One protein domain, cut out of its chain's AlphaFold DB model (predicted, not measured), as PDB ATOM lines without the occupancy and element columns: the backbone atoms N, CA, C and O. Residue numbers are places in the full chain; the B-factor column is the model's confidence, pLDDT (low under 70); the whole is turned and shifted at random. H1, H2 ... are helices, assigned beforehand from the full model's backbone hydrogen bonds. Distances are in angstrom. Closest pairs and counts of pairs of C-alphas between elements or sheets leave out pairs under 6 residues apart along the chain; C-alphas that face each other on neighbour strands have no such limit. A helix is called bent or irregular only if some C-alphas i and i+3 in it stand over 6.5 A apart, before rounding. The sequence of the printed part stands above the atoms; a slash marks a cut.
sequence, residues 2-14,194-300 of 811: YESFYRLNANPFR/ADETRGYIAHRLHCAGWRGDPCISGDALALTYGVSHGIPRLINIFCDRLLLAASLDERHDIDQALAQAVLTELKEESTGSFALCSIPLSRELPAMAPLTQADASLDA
ATOM      1  N   TYR A   2     179.036 221.511 215.337       90.44
ATOM      2  CA  TYR A   2     177.624 221.661 214.961       90.44
ATOM      3  C   TYR A   2     177.393 222.477 213.672       90.44
ATOM      4  O   TYR A   2     176.456 222.202 212.934       90.44
ATOM      5  N   GLU A   3     178.270 223.439 213.357       91.69
ATOM      6  CA  GLU A   3     178.216 224.237 212.120       91.69
ATOM      7  C   GLU A   3     178.112 223.371 210.856       91.69
ATOM      8  O   GLU A   3     177.279 223.636 209.996       91.69
ATOM      9  N   SER A   4     178.901 222.297 210.758       89.81
ATOM     10  CA  SER A   4     178.885 221.399 209.596       89.81
ATOM     11  C   SER A   4     177.654 220.491 209.563       89.81
ATOM     12  O   SER A   4     177.212 220.113 208.480       89.81
ATOM     13  N   PHE A   5     177.095 220.163 210.732       91.62
ATOM     14  CA  PHE A   5     175.889 219.346 210.882       91.62
ATOM     15  C   PHE A   5     174.646 220.129 210.416       91.62
ATOM     16  O   PHE A   5     173.971 219.711 209.477       91.62
ATOM     17  N   TYR A   6     174.448 221.337 210.956       92.00
ATOM     18  CA  TYR A   6     173.357 222.260 210.597       92.00
ATOM     19  C   TYR A   6     173.623 223.109 209.340       92.00
ATOM     20  O   TYR A   6     172.832 223.983 208.990       92.00
ATOM     21  N   ARG A   7     174.744 222.871 208.645       91.44
ATOM     22  CA  ARG A   7     175.139 223.551 207.391       91.44
ATOM     23  C   ARG A   7     175.232 225.081 207.516       91.44
ATOM     24  O   ARG A   7     174.958 225.809 206.561       91.44
ATOM     25  N   LEU A   8     175.636 225.551 208.693       91.88
ATOM     26  CA  LEU A   8     175.901 226.955 208.997       91.88
ATOM     27  C   LEU A   8     177.262 227.370 208.417       91.88
ATOM     28  O   LEU A   8     178.225 226.606 208.441       91.88
ATOM     29  N   ASN A   9     177.352 228.605 207.931       90.25
ATOM     30  CA  ASN A   9     178.561 229.158 207.311       90.25
ATOM     31  C   ASN A   9     179.578 229.704 208.333       90.25
ATOM     32  O   ASN A   9     180.715 229.996 207.965       90.25
ATOM     33  N   ALA A  10     179.162 229.894 209.589       90.00
ATOM     34  CA  ALA A  10     179.992 230.355 210.701       90.00
ATOM     35  C   ALA A  10     179.316 230.061 212.052       90.00
ATOM     36  O   ALA A  10     178.094 229.914 212.117       90.00
ATOM     37  N   ASN A  11     180.083 230.078 213.144       90.69
ATOM     38  CA  ASN A  11     179.547 230.042 214.504       90.69
ATOM     39  C   ASN A  11     178.638 231.279 214.777       90.69
ATOM     40  O   ASN A  11     179.140 232.413 214.765       90.69
ATOM     41  N   PRO A  12     177.327 231.094 215.061       90.62
ATOM     42  CA  PRO A  12     176.393 232.195 215.325       90.62
ATOM     43  C   PRO A  12     176.503 232.771 216.745       90.62
ATOM     44  O   PRO A  12     176.136 233.922 216.988       90.62
ATOM     45  N   PHE A  13     176.987 231.970 217.698       92.00
ATOM     46  CA  PHE A  13     176.907 232.227 219.138       92.00
ATOM     47  C   PHE A  13     178.240 232.660 219.772       92.00
ATOM     48  O   PHE A  13     178.276 232.951 220.967       92.00
ATOM     49  N   ARG A  14     179.304 232.813 218.972       88.81
ATOM     50  CA  ARG A  14     180.634 233.305 219.373       88.81
ATOM     51  C   ARG A  14     180.592 234.538 220.285       88.81
ATOM     52  O   ARG A  14     179.718 235.398 220.181       88.81
ATOM     53  N   ALA A 194     161.800 238.605 226.607       89.69
ATOM     54  CA  ALA A 194     161.599 237.260 226.066       89.69
ATOM     55  C   ALA A 194     161.517 237.292 224.523       89.69
ATOM     56  O   ALA A 194     162.343 236.677 223.851       89.69
ATOM     57  N   ASP A 195     160.625 238.106 223.951       88.94
ATOM     58  CA  ASP A 195     160.466 238.240 222.493       88.94
ATOM     59  C   ASP A 195     161.743 238.738 221.800       88.94
ATOM     60  O   ASP A 195     162.131 238.232 220.746       88.94
ATOM     61  N   GLU A 196     162.452 239.691 222.417       89.81
ATOM     62  CA  GLU A 196     163.752 240.147 221.923       89.81
ATOM     63  C   GLU A 196     164.832 239.061 222.036       89.81
ATOM     64  O   GLU A 196     165.728 239.027 221.198       89.81
ATOM     65  N   THR A 197     164.747 238.156 223.016       93.06
ATOM     66  CA  THR A 197     165.637 236.991 223.141       93.06
ATOM     67  C   THR A 197     165.363 235.972 222.034       93.06
ATOM     68  O   THR A 197     166.311 235.500 221.407       93.06
ATOM     69  N   ARG A 198     164.089 235.696 221.713       94.19
ATOM     70  CA  ARG A 198     163.709 234.876 220.548       94.19
ATOM     71  C   ARG A 198     164.255 235.479 219.252       94.19
ATOM     72  O   ARG A 198     164.928 234.786 218.491       94.19
ATOM     73  N   GLY A 199     164.020 236.776 219.037       93.31
ATOM     74  CA  GLY A 199     164.511 237.510 217.867       93.31
ATOM     75  C   GLY A 199     166.040 237.546 217.772       93.31
ATOM     76  O   GLY A 199     166.584 237.344 216.694       93.31
ATOM     77  N   TYR A 200     166.750 237.704 218.893       94.19
ATOM     78  CA  TYR A 200     168.217 237.668 218.955       94.19
ATOM     79  C   TYR A 200     168.808 236.311 218.544       94.19
ATOM     80  O   TYR A 200     169.810 236.256 217.826       94.19
ATOM     81  N   ILE A 201     168.189 235.215 218.998       94.81
ATOM     82  CA  ILE A 201     168.590 233.844 218.652       94.81
ATOM     83  C   ILE A 201     168.341 233.596 217.158       94.81
ATOM     84  O   ILE A 201     169.255 233.157 216.460       94.81
ATOM     85  N   ALA A 202     167.153 233.956 216.656       94.19
ATOM     86  CA  ALA A 202     166.780 233.835 215.245       94.19
ATOM     87  C   ALA A 202     167.701 234.640 214.316       94.19
ATOM     88  O   ALA A 202     168.275 234.086 213.383       94.19
ATOM     89  N   HIS A 203     167.897 235.927 214.612       93.81
ATOM     90  CA  HIS A 203     168.713 236.844 213.819       93.81
ATOM     91  C   HIS A 203     170.141 236.324 213.639       93.81
ATOM     92  O   HIS A 203     170.636 236.252 212.518       93.81
ATOM     93  N   ARG A 204     170.815 235.902 214.718       93.56
ATOM     94  CA  ARG A 204     172.205 235.437 214.590       93.56
ATOM     95  C   ARG A 204     172.324 234.075 213.923       93.56
ATOM     96  O   ARG A 204     173.278 233.877 213.175       93.56
ATOM     97  N   LEU A 205     171.357 233.177 214.128       93.75
ATOM     98  CA  LEU A 205     171.224 231.970 213.312       93.75
ATOM     99  C   LEU A 205     171.105 232.343 211.821       93.75
ATOM    100  O   LEU A 205     171.843 231.796 211.000       93.75
ATOM    101  N   HIS A 206     170.266 233.322 211.469       92.88
ATOM    102  CA  HIS A 206     170.117 233.803 210.092       92.88
ATOM    103  C   HIS A 206     171.424 234.396 209.533       92.88
ATOM    104  O   HIS A 206     171.849 234.004 208.449       92.88
ATOM    105  N   CYS A 207     172.155 235.212 210.306       91.25
ATOM    106  CA  CYS A 207     173.489 235.710 209.932       91.25
ATOM    107  C   CYS A 207     174.542 234.596 209.740       91.25
ATOM    108  O   CYS A 207     175.543 234.802 209.054       91.25
ATOM    109  N   ALA A 208     174.339 233.416 210.333       91.88
ATOM    110  CA  ALA A 208     175.141 232.217 210.086       91.88
ATOM    111  C   ALA A 208     174.634 231.370 208.896       91.88
ATOM    112  O   ALA A 208     175.274 230.386 208.525       91.88
ATOM    113  N   GLY A 209     173.527 231.753 208.255       91.12
ATOM    114  CA  GLY A 209     172.924 231.067 207.110       91.12
ATOM    115  C   GLY A 209     171.907 229.979 207.461       91.12
ATOM    116  O   GLY A 209     171.673 229.100 206.630       91.12
ATOM    117  N   TRP A 210     171.327 230.013 208.665       93.31
ATOM    118  CA  TRP A 210     170.285 229.086 209.131       93.31
ATOM    119  C   TRP A 210     169.063 229.054 208.206       93.31
ATOM    120  O   TRP A 210     168.573 230.089 207.757       93.31
ATOM    121  N   ARG A 211     168.546 227.845 207.956       89.69
ATOM    122  CA  ARG A 211     167.406 227.581 207.054       89.69
ATOM    123  C   ARG A 211     166.257 226.857 207.765       89.69
ATOM    124  O   ARG A 211     165.585 226.028 207.160       89.69
ATOM    125  N   GLY A 212     166.070 227.134 209.058       86.12
ATOM    126  CA  GLY A 212     165.110 226.419 209.907       86.12
ATOM    127  C   GLY A 212     165.585 225.036 210.362       86.12
ATOM    128  O   GLY A 212     164.760 224.164 210.614       86.12
ATOM    129  N   ASP A 213     166.901 224.829 210.414       88.75
ATOM    130  CA  ASP A 213     167.568 223.615 210.890       88.75
ATOM    131  C   ASP A 213     168.770 224.031 211.771       88.75
ATOM    132  O   ASP A 213     169.690 224.664 211.241       88.75
ATOM    133  N   PRO A 214     168.750 223.800 213.098       89.75
ATOM    134  CA  PRO A 214     167.721 223.070 213.837       89.75
ATOM    135  C   PRO A 214     166.441 223.889 214.015       89.75
ATOM    136  O   PRO A 214     166.463 225.123 213.972       89.75
ATOM    137  N   CYS A 215     165.338 223.196 214.284       92.25
ATOM    138  CA  CYS A 215     164.150 223.794 214.883       92.25
ATOM    139  C   CYS A 215     164.326 223.865 216.408       92.25
ATOM    140  O   CYS A 215     164.866 222.948 217.024       92.25
ATOM    141  N   ILE A 216     163.884 224.961 217.033       93.38
ATOM    142  CA  ILE A 216     164.031 225.179 218.484       93.38
ATOM    143  C   ILE A 216     162.649 225.412 219.089       93.38
ATOM    144  O   ILE A 216     161.924 226.310 218.657       93.38
ATOM    145  N   SER A 217     162.267 224.608 220.083       92.88
ATOM    146  CA  SER A 217     160.937 224.692 220.685       92.88
ATOM    147  C   SER A 217     160.735 225.981 221.488       92.88
ATOM    148  O   SER A 217     161.678 226.560 222.037       92.88
ATOM    149  N   GLY A 218     159.473 226.411 221.599       91.25
ATOM    150  CA  GLY A 218     159.083 227.555 222.426       91.25
ATOM    151  C   GLY A 218     159.537 227.415 223.882       91.25
ATOM    152  O   GLY A 218     159.980 228.385 224.489       91.25
ATOM    153  N   ASP A 219     159.525 226.190 224.412       89.94
ATOM    154  CA  ASP A 219     159.924 225.871 225.786       89.94
ATOM    155  C   ASP A 219     161.450 225.823 225.983       89.94
ATOM    156  O   ASP A 219     161.945 226.191 227.049       89.94
ATOM    157  N   ALA A 220     162.219 225.426 224.960       91.31
ATOM    158  CA  ALA A 220     163.682 225.499 224.974       91.31
ATOM    159  C   ALA A 220     164.167 226.960 224.944       91.31
ATOM    160  O   ALA A 220     165.087 227.342 225.673       91.31
ATOM    161  N   LEU A 221     163.492 227.806 224.160       93.19
ATOM    162  CA  LEU A 221     163.665 229.262 224.175       93.19
ATOM    163  C   LEU A 221     163.217 229.840 225.530       93.19
ATOM    164  O   LEU A 221     163.936 230.648 226.118       93.19
ATOM    165  N   ALA A 222     162.081 229.363 226.047       89.00
ATOM    166  CA  ALA A 222     161.567 229.549 227.406       89.00
ATOM    167  C   ALA A 222     162.668 229.415 228.471       89.00
ATOM    168  O   ALA A 222     162.986 230.354 229.208       89.00
ATOM    169  N   LEU A 223     163.301 228.241 228.503       88.69
ATOM    170  CA  LEU A 223     164.386 227.930 229.426       88.69
ATOM    171  C   LEU A 223     165.619 228.807 229.169       88.69
ATOM    172  O   LEU A 223     166.190 229.339 230.119       88.69
ATOM    173  N   THR A 224     165.984 229.035 227.902       91.19
ATOM    174  CA  THR A 224     167.114 229.897 227.505       91.19
ATOM    175  C   THR A 224     166.963 231.325 228.038       91.19
ATOM    176  O   THR A 224     167.914 231.886 228.590       91.19
ATOM    177  N   TYR A 225     165.773 231.925 227.934       89.06
ATOM    178  CA  TYR A 225     165.483 233.224 228.547       89.06
ATOM    179  C   TYR A 225     165.490 233.138 230.081       89.06
ATOM    180  O   TYR A 225     166.092 233.987 230.739       89.06
ATOM    181  N   GLY A 226     164.889 232.087 230.647       83.56
ATOM    182  CA  GLY A 226     164.819 231.858 232.090       83.56
ATOM    183  C   GLY A 226     166.181 231.748 232.788       83.56
ATOM    184  O   GLY A 226     166.300 232.201 233.921       83.56
ATOM    185  N   VAL A 227     167.206 231.200 232.121       85.50
ATOM    186  CA  VAL A 227     168.570 231.071 232.679       85.50
ATOM    187  C   VAL A 227     169.470 232.269 232.379       85.50
ATOM    188  O   VAL A 227     170.351 232.591 233.172       85.50
ATOM    189  N   SER A 228     169.265 232.935 231.239       86.38
ATOM    190  CA  SER A 228     170.093 234.071 230.809       86.38
ATOM    191  C   SER A 228     169.585 235.428 231.298       86.38
ATOM    192  O   SER A 228     170.323 236.410 231.228       86.38
ATOM    193  N   HIS A 229     168.320 235.510 231.726       85.12
ATOM    194  CA  HIS A 229     167.594 236.754 232.006       85.12
ATOM    195  C   HIS A 229     167.769 237.811 230.900       85.12
ATOM    196  O   HIS A 229     168.006 238.994 231.173       85.12
ATOM    197  N   GLY A 230     167.724 237.356 229.642       85.69
ATOM    198  CA  GLY A 230     167.866 238.197 228.455       85.69
ATOM    199  C   GLY A 230     169.251 238.827 228.273       85.69
ATOM    200  O   GLY A 230     169.365 239.816 227.554       85.69
ATOM    201  N   ILE A 231     170.304 238.326 228.934       89.88
ATOM    202  CA  ILE A 231     171.679 238.822 228.764       89.88
ATOM    203  C   ILE A 231     172.319 238.130 227.545       89.88
ATOM    204  O   ILE A 231     172.584 236.925 227.623       89.88
ATOM    205  N   PRO A 232     172.647 238.857 226.453       91.69
ATOM    206  CA  PRO A 232     173.277 238.315 225.248       91.69
ATOM    207  C   PRO A 232     174.432 237.354 225.531       91.69
ATOM    208  O   PRO A 232     174.376 236.210 225.095       91.69
ATOM    209  N   ARG A 233     175.436 237.736 226.336       90.69
ATOM    210  CA  ARG A 233     176.584 236.854 226.636       90.69
ATOM    211  C   ARG A 233     176.198 235.516 227.290       90.69
ATOM    212  O   ARG A 233     176.895 234.533 227.056       90.69
ATOM    213  N   LEU A 234     175.115 235.446 228.067       89.94
ATOM    214  CA  LEU A 234     174.638 234.180 228.644       89.94
ATOM    215  C   LEU A 234     173.831 233.363 227.627       89.94
ATOM    216  O   LEU A 234     174.040 232.156 227.527       89.94
ATOM    217  N   ILE A 235     172.994 234.022 226.811       92.69
ATOM    218  CA  ILE A 235     172.306 233.385 225.672       92.69
ATOM    219  C   ILE A 235     173.335 232.745 224.727       92.69
ATOM    220  O   ILE A 235     173.144 231.616 224.287       92.69
ATOM    221  N   ASN A 236     174.450 233.434 224.457       93.44
ATOM    222  CA  ASN A 236     175.560 232.932 223.647       93.44
ATOM    223  C   ASN A 236     176.102 231.592 224.162       93.44
ATOM    224  O   ASN A 236     176.090 230.612 223.427       93.44
ATOM    225  N   ILE A 237     176.564 231.556 225.417       91.50
ATOM    226  CA  ILE A 237     177.207 230.368 225.997       91.50
ATOM    227  C   ILE A 237     176.210 229.203 226.073       91.50
ATOM    228  O   ILE A 237     176.559 228.077 225.725       91.50
ATOM    229  N   PHE A 238     174.961 229.478 226.470       91.88
ATOM    230  CA  PHE A 238     173.926 228.451 226.556       91.88
ATOM    231  C   PHE A 238     173.582 227.861 225.183       91.88
ATOM    232  O   PHE A 238     173.560 226.647 225.031       91.88
ATOM    233  N   CYS A 239     173.370 228.700 224.164       93.94
ATOM    234  CA  CYS A 239     172.997 228.230 222.829       93.94
ATOM    235  C   CYS A 239     174.155 227.547 222.080       93.94
ATOM    236  O   CYS A 239     173.907 226.596 221.348       93.94
ATOM    237  N   ASP A 240     175.409 227.975 222.269       93.44
ATOM    238  CA  ASP A 240     176.578 227.289 221.691       93.44
ATOM    239  C   ASP A 240     176.711 225.855 222.241       93.44
ATOM    240  O   ASP A 240     176.899 224.906 221.478       93.44
ATOM    241  N   ARG A 241     176.493 225.680 223.555       91.88
ATOM    242  CA  ARG A 241     176.396 224.367 224.214       91.88
ATOM    243  C   ARG A 241     175.184 223.557 223.752       91.88
ATOM    244  O   ARG A 241     175.329 222.377 223.454       91.88
ATOM    245  N   LEU A 242     174.020 224.194 223.634       93.50
ATOM    246  CA  LEU A 242     172.774 223.574 223.175       93.50
ATOM    247  C   LEU A 242     172.907 223.005 221.753       93.50
ATOM    248  O   LEU A 242     172.540 221.858 221.517       93.50
ATOM    249  N   LEU A 243     173.488 223.774 220.822       94.31
ATOM    250  CA  LEU A 243     173.768 223.322 219.457       94.31
ATOM    251  C   LEU A 243     174.836 222.224 219.414       94.31
ATOM    252  O   LEU A 243     174.711 221.299 218.610       94.31
ATOM    253  N   LEU A 244     175.865 222.305 220.267       93.50
ATOM    254  CA  LEU A 244     176.892 221.270 220.369       93.50
ATOM    255  C   LEU A 244     176.285 219.936 220.821       93.50
ATOM    256  O   LEU A 244     176.407 218.961 220.082       93.50
ATOM    257  N   ALA A 245     175.581 219.908 221.955       92.75
ATOM    258  CA  ALA A 245     174.923 218.710 222.479       92.75
ATOM    259  C   ALA A 245     173.903 218.133 221.483       92.75
ATOM    260  O   ALA A 245     173.954 216.948 221.164       92.75
ATOM    261  N   ALA A 246     173.053 218.982 220.893       93.81
ATOM    262  CA  ALA A 246     172.106 218.567 219.860       93.81
ATOM    263  C   ALA A 246     172.802 217.902 218.654       93.81
ATOM    264  O   ALA A 246     172.345 216.867 218.179       93.81
ATOM    265  N   SER A 247     173.945 218.439 218.203       95.06
ATOM    266  CA  SER A 247     174.714 217.850 217.094       95.06
ATOM    267  C   SER A 247     175.464 216.560 217.451       95.06
ATOM    268  O   SER A 247     175.794 215.793 216.552       95.06
ATOM    269  N   LEU A 248     175.743 216.315 218.739       93.75
ATOM    270  CA  LEU A 248     176.354 215.071 219.224       93.75
ATOM    271  C   LEU A 248     175.318 213.943 219.350       93.75
ATOM    272  O   LEU A 248     175.648 212.791 219.085       93.75
ATOM    273  N   ASP A 249     174.069 214.288 219.672       93.00
ATOM    274  CA  ASP A 249     172.913 213.379 219.656       93.00
ATOM    275  C   ASP A 249     172.293 213.191 218.249       93.00
ATOM    276  O   ASP A 249     171.248 212.553 218.118       93.00
ATOM    277  N   GLU A 250     172.879 213.791 217.204       93.06
ATOM    278  CA  GLU A 250     172.340 213.857 215.831       93.06
ATOM    279  C   GLU A 250     170.888 214.406 215.743       93.06
ATOM    280  O   GLU A 250     170.114 214.044 214.853       93.06
ATOM    281  N   ARG A 251     170.497 215.309 216.656       93.31
ATOM    282  CA  ARG A 251     169.141 215.884 216.734       93.31
ATOM    283  C   ARG A 251     168.986 217.170 215.921       93.31
ATOM    284  O   ARG A 251     169.746 218.113 216.089       93.31
ATOM    285  N   HIS A 252     167.921 217.239 215.122       92.25
ATOM    286  CA  HIS A 252     167.503 218.445 214.386       92.25
ATOM    287  C   HIS A 252     166.390 219.251 215.089       92.25
ATOM    288  O   HIS A 252     166.179 220.420 214.769       92.25
ATOM    289  N   ASP A 253     165.713 218.650 216.071       92.00
ATOM    290  CA  ASP A 253     164.730 219.305 216.936       92.00
ATOM    291  C   ASP A 253     165.315 219.504 218.340       92.00
ATOM    292  O   ASP A 253     165.748 218.551 218.993       92.00
ATOM    293  N   ILE A 254     165.316 220.751 218.813       93.19
ATOM    294  CA  ILE A 254     165.831 221.141 220.127       93.19
ATOM    295  C   ILE A 254     164.650 221.428 221.055       93.19
ATOM    296  O   ILE A 254     163.977 222.454 220.940       93.19
ATOM    297  N   ASP A 255     164.400 220.495 221.974       91.75
ATOM    298  CA  ASP A 255     163.286 220.520 222.920       91.75
ATOM    299  C   ASP A 255     163.687 221.011 224.326       91.75
ATOM    300  O   ASP A 255     164.853 221.287 224.634       91.75
ATOM    301  N   GLN A 256     162.691 221.128 225.211       91.69
ATOM    302  CA  GLN A 256     162.911 221.522 226.604       91.69
ATOM    303  C   GLN A 256     163.769 220.502 227.368       91.69
ATOM    304  O   GLN A 256     164.501 220.887 228.276       91.69
ATOM    305  N   ALA A 257     163.686 219.212 227.023       91.19
ATOM    306  CA  ALA A 257     164.380 218.145 227.735       91.19
ATOM    307  C   ALA A 257     165.894 218.190 227.481       91.19
ATOM    308  O   ALA A 257     166.674 218.108 228.428       91.19
ATOM    309  N   LEU A 258     166.310 218.404 226.231       91.75
ATOM    310  CA  LEU A 258     167.704 218.634 225.859       91.75
ATOM    311  C   LEU A 258     168.235 219.936 226.468       91.75
ATOM    312  O   LEU A 258     169.312 219.939 227.063       91.75
ATOM    313  N   ALA A 259     167.462 221.024 226.409       91.62
ATOM    314  CA  ALA A 259     167.848 222.280 227.051       91.62
ATOM    315  C   ALA A 259     167.997 222.131 228.579       91.62
ATOM    316  O   ALA A 259     168.913 222.698 229.177       91.62
ATOM    317  N   GLN A 260     167.144 221.328 229.221       90.31
ATOM    318  CA  GLN A 260     167.230 221.032 230.651       90.31
ATOM    319  C   GLN A 260     168.396 220.091 230.992       90.31
ATOM    320  O   GLN A 260     168.970 220.235 232.070       90.31
ATOM    321  N   ALA A 261     168.785 219.176 230.100       89.94
ATOM    322  CA  ALA A 261     169.982 218.351 230.261       89.94
ATOM    323  C   ALA A 261     171.259 219.208 230.212       89.94
ATOM    324  O   ALA A 261     172.032 219.190 231.166       89.94
ATOM    325  N   VAL A 262     171.408 220.048 229.180       90.81
ATOM    326  CA  VAL A 262     172.537 220.990 229.028       90.81
ATOM    327  C   VAL A 262     172.607 221.988 230.192       90.81
ATOM    328  O   VAL A 262     173.690 222.337 230.656       90.81
ATOM    329  N   LEU A 263     171.463 222.424 230.734       88.31
ATOM    330  CA  LEU A 263     171.420 223.258 231.942       88.31
ATOM    331  C   LEU A 263     171.895 222.526 233.210       88.31
ATOM    332  O   LEU A 263     172.381 223.176 234.137       88.31
ATOM    333  N   THR A 264     171.717 221.209 233.291       87.19
ATOM    334  CA  THR A 264     172.192 220.400 234.421       87.19
ATOM    335  C   THR A 264     173.693 220.148 234.296       87.19
ATOM    336  O   THR A 264     174.430 220.461 235.227       87.19
ATOM    337  N   GLU A 265     174.155 219.736 233.113       86.81
ATOM    338  CA  GLU A 265     175.575 219.602 232.758       86.81
ATOM    339  C   GLU A 265     176.355 220.894 233.063       86.81
ATOM    340  O   GLU A 265     177.300 220.876 233.846       86.81
ATOM    341  N   LEU A 266     175.887 222.054 232.583       83.62
ATOM    342  CA  LEU A 266     176.515 223.355 232.857       83.62
ATOM    343  C   LEU A 266     176.552 223.742 234.344       83.62
ATOM    344  O   LEU A 266     177.388 224.558 234.737       83.62
ATOM    345  N   LYS A 267     175.662 223.200 235.183       81.25
ATOM    346  CA  LYS A 267     175.695 223.406 236.643       81.25
ATOM    347  C   LYS A 267     176.685 222.471 237.331       81.25
ATOM    348  O   LYS A 267     177.285 222.876 238.322       81.25
ATOM    349  N   GLU A 268     176.882 221.271 236.800       79.81
ATOM    350  CA  GLU A 268     177.869 220.302 237.283       79.81
ATOM    351  C   GLU A 268     179.301 220.681 236.840       79.81
ATOM    352  O   GLU A 268     180.232 220.566 237.633       79.81
ATOM    353  N   GLU A 269     179.472 221.266 235.645       73.75
ATOM    354  CA  GLU A 269     180.735 221.872 235.169       73.75
ATOM    355  C   GLU A 269     181.145 223.154 235.938       73.75
ATOM    356  O   GLU A 269     182.285 223.614 235.826       73.75
ATOM    357  N   SER A 270     180.234 223.794 236.685       57.38
ATOM    358  CA  SER A 270     180.372 225.200 237.108       57.38
ATOM    359  C   SER A 270     181.347 225.465 238.266       57.38
ATOM    360  O   SER A 270     180.960 225.881 239.358       57.38
ATOM    361  N   THR A 271     182.650 225.389 237.982       51.28
ATOM    362  CA  THR A 271     183.680 226.156 238.719       51.28
ATOM    363  C   THR A 271     183.960 227.539 238.110       51.28
ATOM    364  O   THR A 271     184.707 228.321 238.694       51.28
ATOM    365  N   GLY A 272     183.346 227.891 236.970       53.50
ATOM    366  CA  GLY A 272     183.545 229.188 236.313       53.50
ATOM    367  C   GLY A 272     182.426 229.598 235.345       53.50
ATOM    368  O   GLY A 272     181.709 228.765 234.805       53.50
ATOM    369  N   SER A 273     182.286 230.911 235.129       48.22
ATOM    370  CA  SER A 273     181.345 231.618 234.231       48.22
ATOM    371  C   SER A 273     179.828 231.385 234.386       48.22
ATOM    372  O   SER A 273     179.093 232.355 234.217       48.22
ATOM    373  N   PHE A 274     179.331 230.178 234.685       49.88
ATOM    374  CA  PHE A 274     177.889 229.900 234.848       49.88
ATOM    375  C   PHE A 274     177.410 229.921 236.312       49.88
ATOM    376  O   PHE A 274     176.208 229.935 236.572       49.88
ATOM    377  N   ALA A 275     178.329 230.053 237.277       47.72
ATOM    378  CA  ALA A 275     178.046 230.124 238.718       47.72
ATOM    379  C   ALA A 275     177.154 231.312 239.169       47.72
ATOM    380  O   ALA A 275     176.751 231.376 240.329       47.72
ATOM    381  N   LEU A 276     176.821 232.244 238.267       44.03
ATOM    382  CA  LEU A 276     175.847 233.319 238.503       44.03
ATOM    383  C   LEU A 276     174.390 232.896 238.222       44.03
ATOM    384  O   LEU A 276     173.466 233.595 238.631       44.03
ATOM    385  N   CYS A 277     174.155 231.728 237.613       48.94
ATOM    386  CA  CYS A 277     172.828 231.113 237.475       48.94
ATOM    387  C   CYS A 277     172.377 230.394 238.768       48.94
ATOM    388  O   CYS A 277     171.788 229.312 238.730       48.94
ATOM    389  N   SER A 278     172.648 231.016 239.919       43.59
ATOM    390  CA  SER A 278     172.095 230.669 241.235       43.59
ATOM    391  C   SER A 278     170.687 231.239 241.454       43.59
ATOM    392  O   SER A 278     170.019 230.892 242.429       43.59
ATOM    393  N   ILE A 279     170.216 232.093 240.538       44.56
ATOM    394  CA  ILE A 279     168.848 232.612 240.517       44.56
ATOM    395  C   ILE A 279     167.885 231.426 240.312       44.56
ATOM    396  O   ILE A 279     168.051 230.668 239.352       44.56
ATOM    397  N   PRO A 280     166.884 231.228 241.193       44.69
ATOM    398  CA  PRO A 280     165.908 230.163 241.013       44.69
ATOM    399  C   PRO A 280     165.095 230.428 239.747       44.69
ATOM    400  O   PRO A 280     164.544 231.517 239.571       44.69
ATOM    401  N   LEU A 281     165.005 229.419 238.878       55.78
ATOM    402  CA  LEU A 281     164.200 229.490 237.664       55.78
ATOM    403  C   LEU A 281     162.752 229.828 238.054       55.78
ATOM    404  O   LEU A 281     162.145 229.113 238.857       55.78
ATOM    405  N   SER A 282     162.220 230.938 237.535       49.12
ATOM    406  CA  SER A 282     160.860 231.375 237.854       49.12
ATOM    407  C   SER A 282     159.861 230.271 237.515       49.12
ATOM    408  O   SER A 282     159.953 229.642 236.463       49.12
ATOM    409  N   ARG A 283     158.918 230.016 238.432       51.34
ATOM    410  CA  ARG A 283     158.021 228.848 238.367       51.34
ATOM    411  C   ARG A 283     157.080 228.860 237.156       51.34
ATOM    412  O   ARG A 283     156.544 227.820 236.796       51.34
ATOM    413  N   GLU A 284     156.926 230.029 236.547       57.62
ATOM    414  CA  GLU A 284     156.265 230.266 235.273       57.62
ATOM    415  C   GLU A 284     157.293 230.920 234.338       57.62
ATOM    416  O   GLU A 284     157.841 231.983 234.642       57.62
ATOM    417  N   LEU A 285     157.590 230.253 233.221       72.62
ATOM    418  CA  LEU A 285     158.375 230.807 232.118       72.62
ATOM    419  C   LEU A 285     157.418 231.485 231.121       72.62
ATOM    420  O   LEU A 285     156.299 230.998 230.944       72.62
ATOM    421  N   PRO A 286     157.820 232.576 230.444       76.56
ATOM    422  CA  PRO A 286     156.977 233.197 229.428       76.56
ATOM    423  C   PRO A 286     156.801 232.244 228.242       76.56
ATOM    424  O   PRO A 286     157.785 231.756 227.690       76.56
ATOM    425  N   ALA A 287     155.559 232.002 227.821       79.56
ATOM    426  CA  ALA A 287     155.294 231.226 226.615       79.56
ATOM    427  C   ALA A 287     155.870 231.957 225.391       79.56
ATOM    428  O   ALA A 287     155.501 233.099 225.121       79.56
ATOM    429  N   MET A 288     156.767 231.301 224.653       84.62
ATOM    430  CA  MET A 288     157.368 231.841 223.433       84.62
ATOM    431  C   MET A 288     157.025 230.983 222.218       84.62
ATOM    432  O   MET A 288     156.860 229.770 222.321       84.62
ATOM    433  N   ALA A 289     156.946 231.614 221.047       79.44
ATOM    434  CA  ALA A 289     156.837 230.888 219.789       79.44
ATOM    435  C   ALA A 289     158.122 230.070 219.523       79.44
ATOM    436  O   ALA A 289     159.214 230.554 219.840       79.44
ATOM    437  N   PRO A 290     158.029 228.868 218.923       79.75
ATOM    438  CA  PRO A 290     159.204 228.145 218.443       79.75
ATOM    439  C   PRO A 290     159.932 228.928 217.338       79.75
ATOM    440  O   PRO A 290     159.393 229.877 216.766       79.75
ATOM    441  N   LEU A 291     161.159 228.509 217.028       82.12
ATOM    442  CA  LEU A 291     161.899 228.922 215.838       82.12
ATOM    443  C   LEU A 291     161.895 227.788 214.817       82.12
ATOM    444  O   LEU A 291     162.307 226.667 215.118       82.12
ATOM    445  N   THR A 292     161.405 228.099 213.620       82.56
ATOM    446  CA  THR A 292     161.044 227.126 212.584       82.56
ATOM    447  C   THR A 292     161.514 227.567 211.193       82.56
ATOM    448  O   THR A 292     162.002 228.680 210.998       82.56
ATOM    449  N   GLN A 293     161.298 226.719 210.181       70.12
ATOM    450  CA  GLN A 293     161.508 227.078 208.770       70.12
ATOM    451  C   GLN A 293     160.678 228.288 208.305       70.12
ATOM    452  O   GLN A 293     161.081 228.952 207.352       70.12
ATOM    453  N   ALA A 294     159.565 228.618 208.975       66.12
ATOM    454  CA  ALA A 294     158.801 229.825 208.668       66.12
ATOM    455  C   ALA A 294     159.588 231.092 209.043       66.12
ATOM    456  O   ALA A 294     159.759 231.972 208.202       66.12
ATOM    457  N   ASP A 295     160.146 231.155 210.258       73.56
ATOM    458  CA  ASP A 295     160.971 232.279 210.722       73.56
ATOM    459  C   ASP A 295     162.187 232.501 209.809       73.56
ATOM    460  O   ASP A 295     162.480 233.630 209.423       73.56
ATOM    461  N   ALA A 296     162.833 231.414 209.369       61.84
ATOM    462  CA  ALA A 296     163.965 231.458 208.441       61.84
ATOM    463  C   ALA A 296     163.628 232.016 207.040       61.84
ATOM    464  O   ALA A 296     164.542 232.315 206.274       61.84
ATOM    465  N   SER A 297     162.340 232.139 206.696       53.28
ATOM    466  CA  SER A 297     161.865 232.655 205.402       53.28
ATOM    467  C   SER A 297     161.375 234.108 205.437       53.28
ATOM    468  O   SER A 297     161.239 234.715 204.378       53.28
ATOM    469  N   LEU A 298     161.118 234.670 206.625       52.28
ATOM    470  CA  LEU A 298     160.483 235.986 206.772       52.28
ATOM    471  C   LEU A 298     161.476 237.150 206.623       52.28
ATOM    472  O   LEU A 298     161.197 238.086 205.877       52.28
ATOM    473  N   ASP A 299     162.651 237.083 207.255       47.66
ATOM    474  CA  ASP A 299     163.637 238.176 207.168       47.66
ATOM    475  C   ASP A 299     164.323 238.273 205.796       47.66
ATOM    476  O   ASP A 299     164.699 239.365 205.371       47.66
ATOM    477  N   ALA A 300     164.356 237.180 205.024       42.03
ATOM    478  CA  ALA A 300     164.850 237.179 203.644       42.03
ATOM    479  C   ALA A 300     164.018 238.063 202.683       42.03
ATOM    480  O   ALA A 300     164.471 238.352 201.576       42.03
TER     481      ALA A 300
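Overview. This is residues 2 to 14 and 194 to 300 of the 811 residues of the protein "AAA domain-containing protein" of Candidatus Tenderia electrophaga (UniProt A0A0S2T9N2). Three helices, H3, H4 and H5, touch one another and make a core, with H4 crossing the other two; H2 meets this core with its first turns, and short H1 and H6 sit at the ends of H4 and H2. A long unnamed stretch, residues 269 to 294, runs round the outside from H5 to H6. The printed part has 120 residues, all helix in class, with six named helices, H1 to H6 in chain order, and no named strand. It is compact, with a radius of gyration of the C-alphas of 13.4 A and spans of 38 by 27 by 22 A.

Along the chain. Find C-alpha 2 at (177.624, 221.661, 214.961), where H1, residues 2 to 5, begins. H2, residues 194 to 207, runs 20.1 A. H3, residues 218 to 228, runs 15.3 A; H4, residues 232 to 248, 24.2 A; H5, residues 256 to 268, 18.4 A. H6, residues 295 to 300, ends at C-alpha 300, (164.850, 237.179, 203.644); it is irregular, but only just: C-alphas 296 and 299 are 6.8 A apart.

Arrangement. Start at the hub, H3 and H4, which touch three helices each. They touch each other at a steep tilt of 49 degrees, opposite ways; their closest C-alphas, Ser 228 and Leu 234, are 5.0 A apart. H5 touches H3 at a shallow tilt of 23 degrees, the same way, closest at C-alphas 220 and 256, 4.4 A. H2 touches H3 with residues 194 to 198 alone, about perpendicular at 79 degrees, closest at C-alphas 194 and 225, 6.1 A. Every O i to N i+4 pair is within hydrogen-bond range in H2, H3, H4 and H5; H6 has 0 of 2, with 1 of 3 O i to N i+3 pairs, and H1 is too short for such a pair.

Size, cuts and confidence. The C-alphas of Thr 271 and Ala 300, the two farthest apart, are 41.3 A apart. Residues 15 to 193 are not printed, and C-alphas 14 and 194 are 20.6 A apart across that cut. The link from H5 to H6 is long, 26 residues. Confidence is low, under 70, at residues 270 to 284, 294 and 296 to 300.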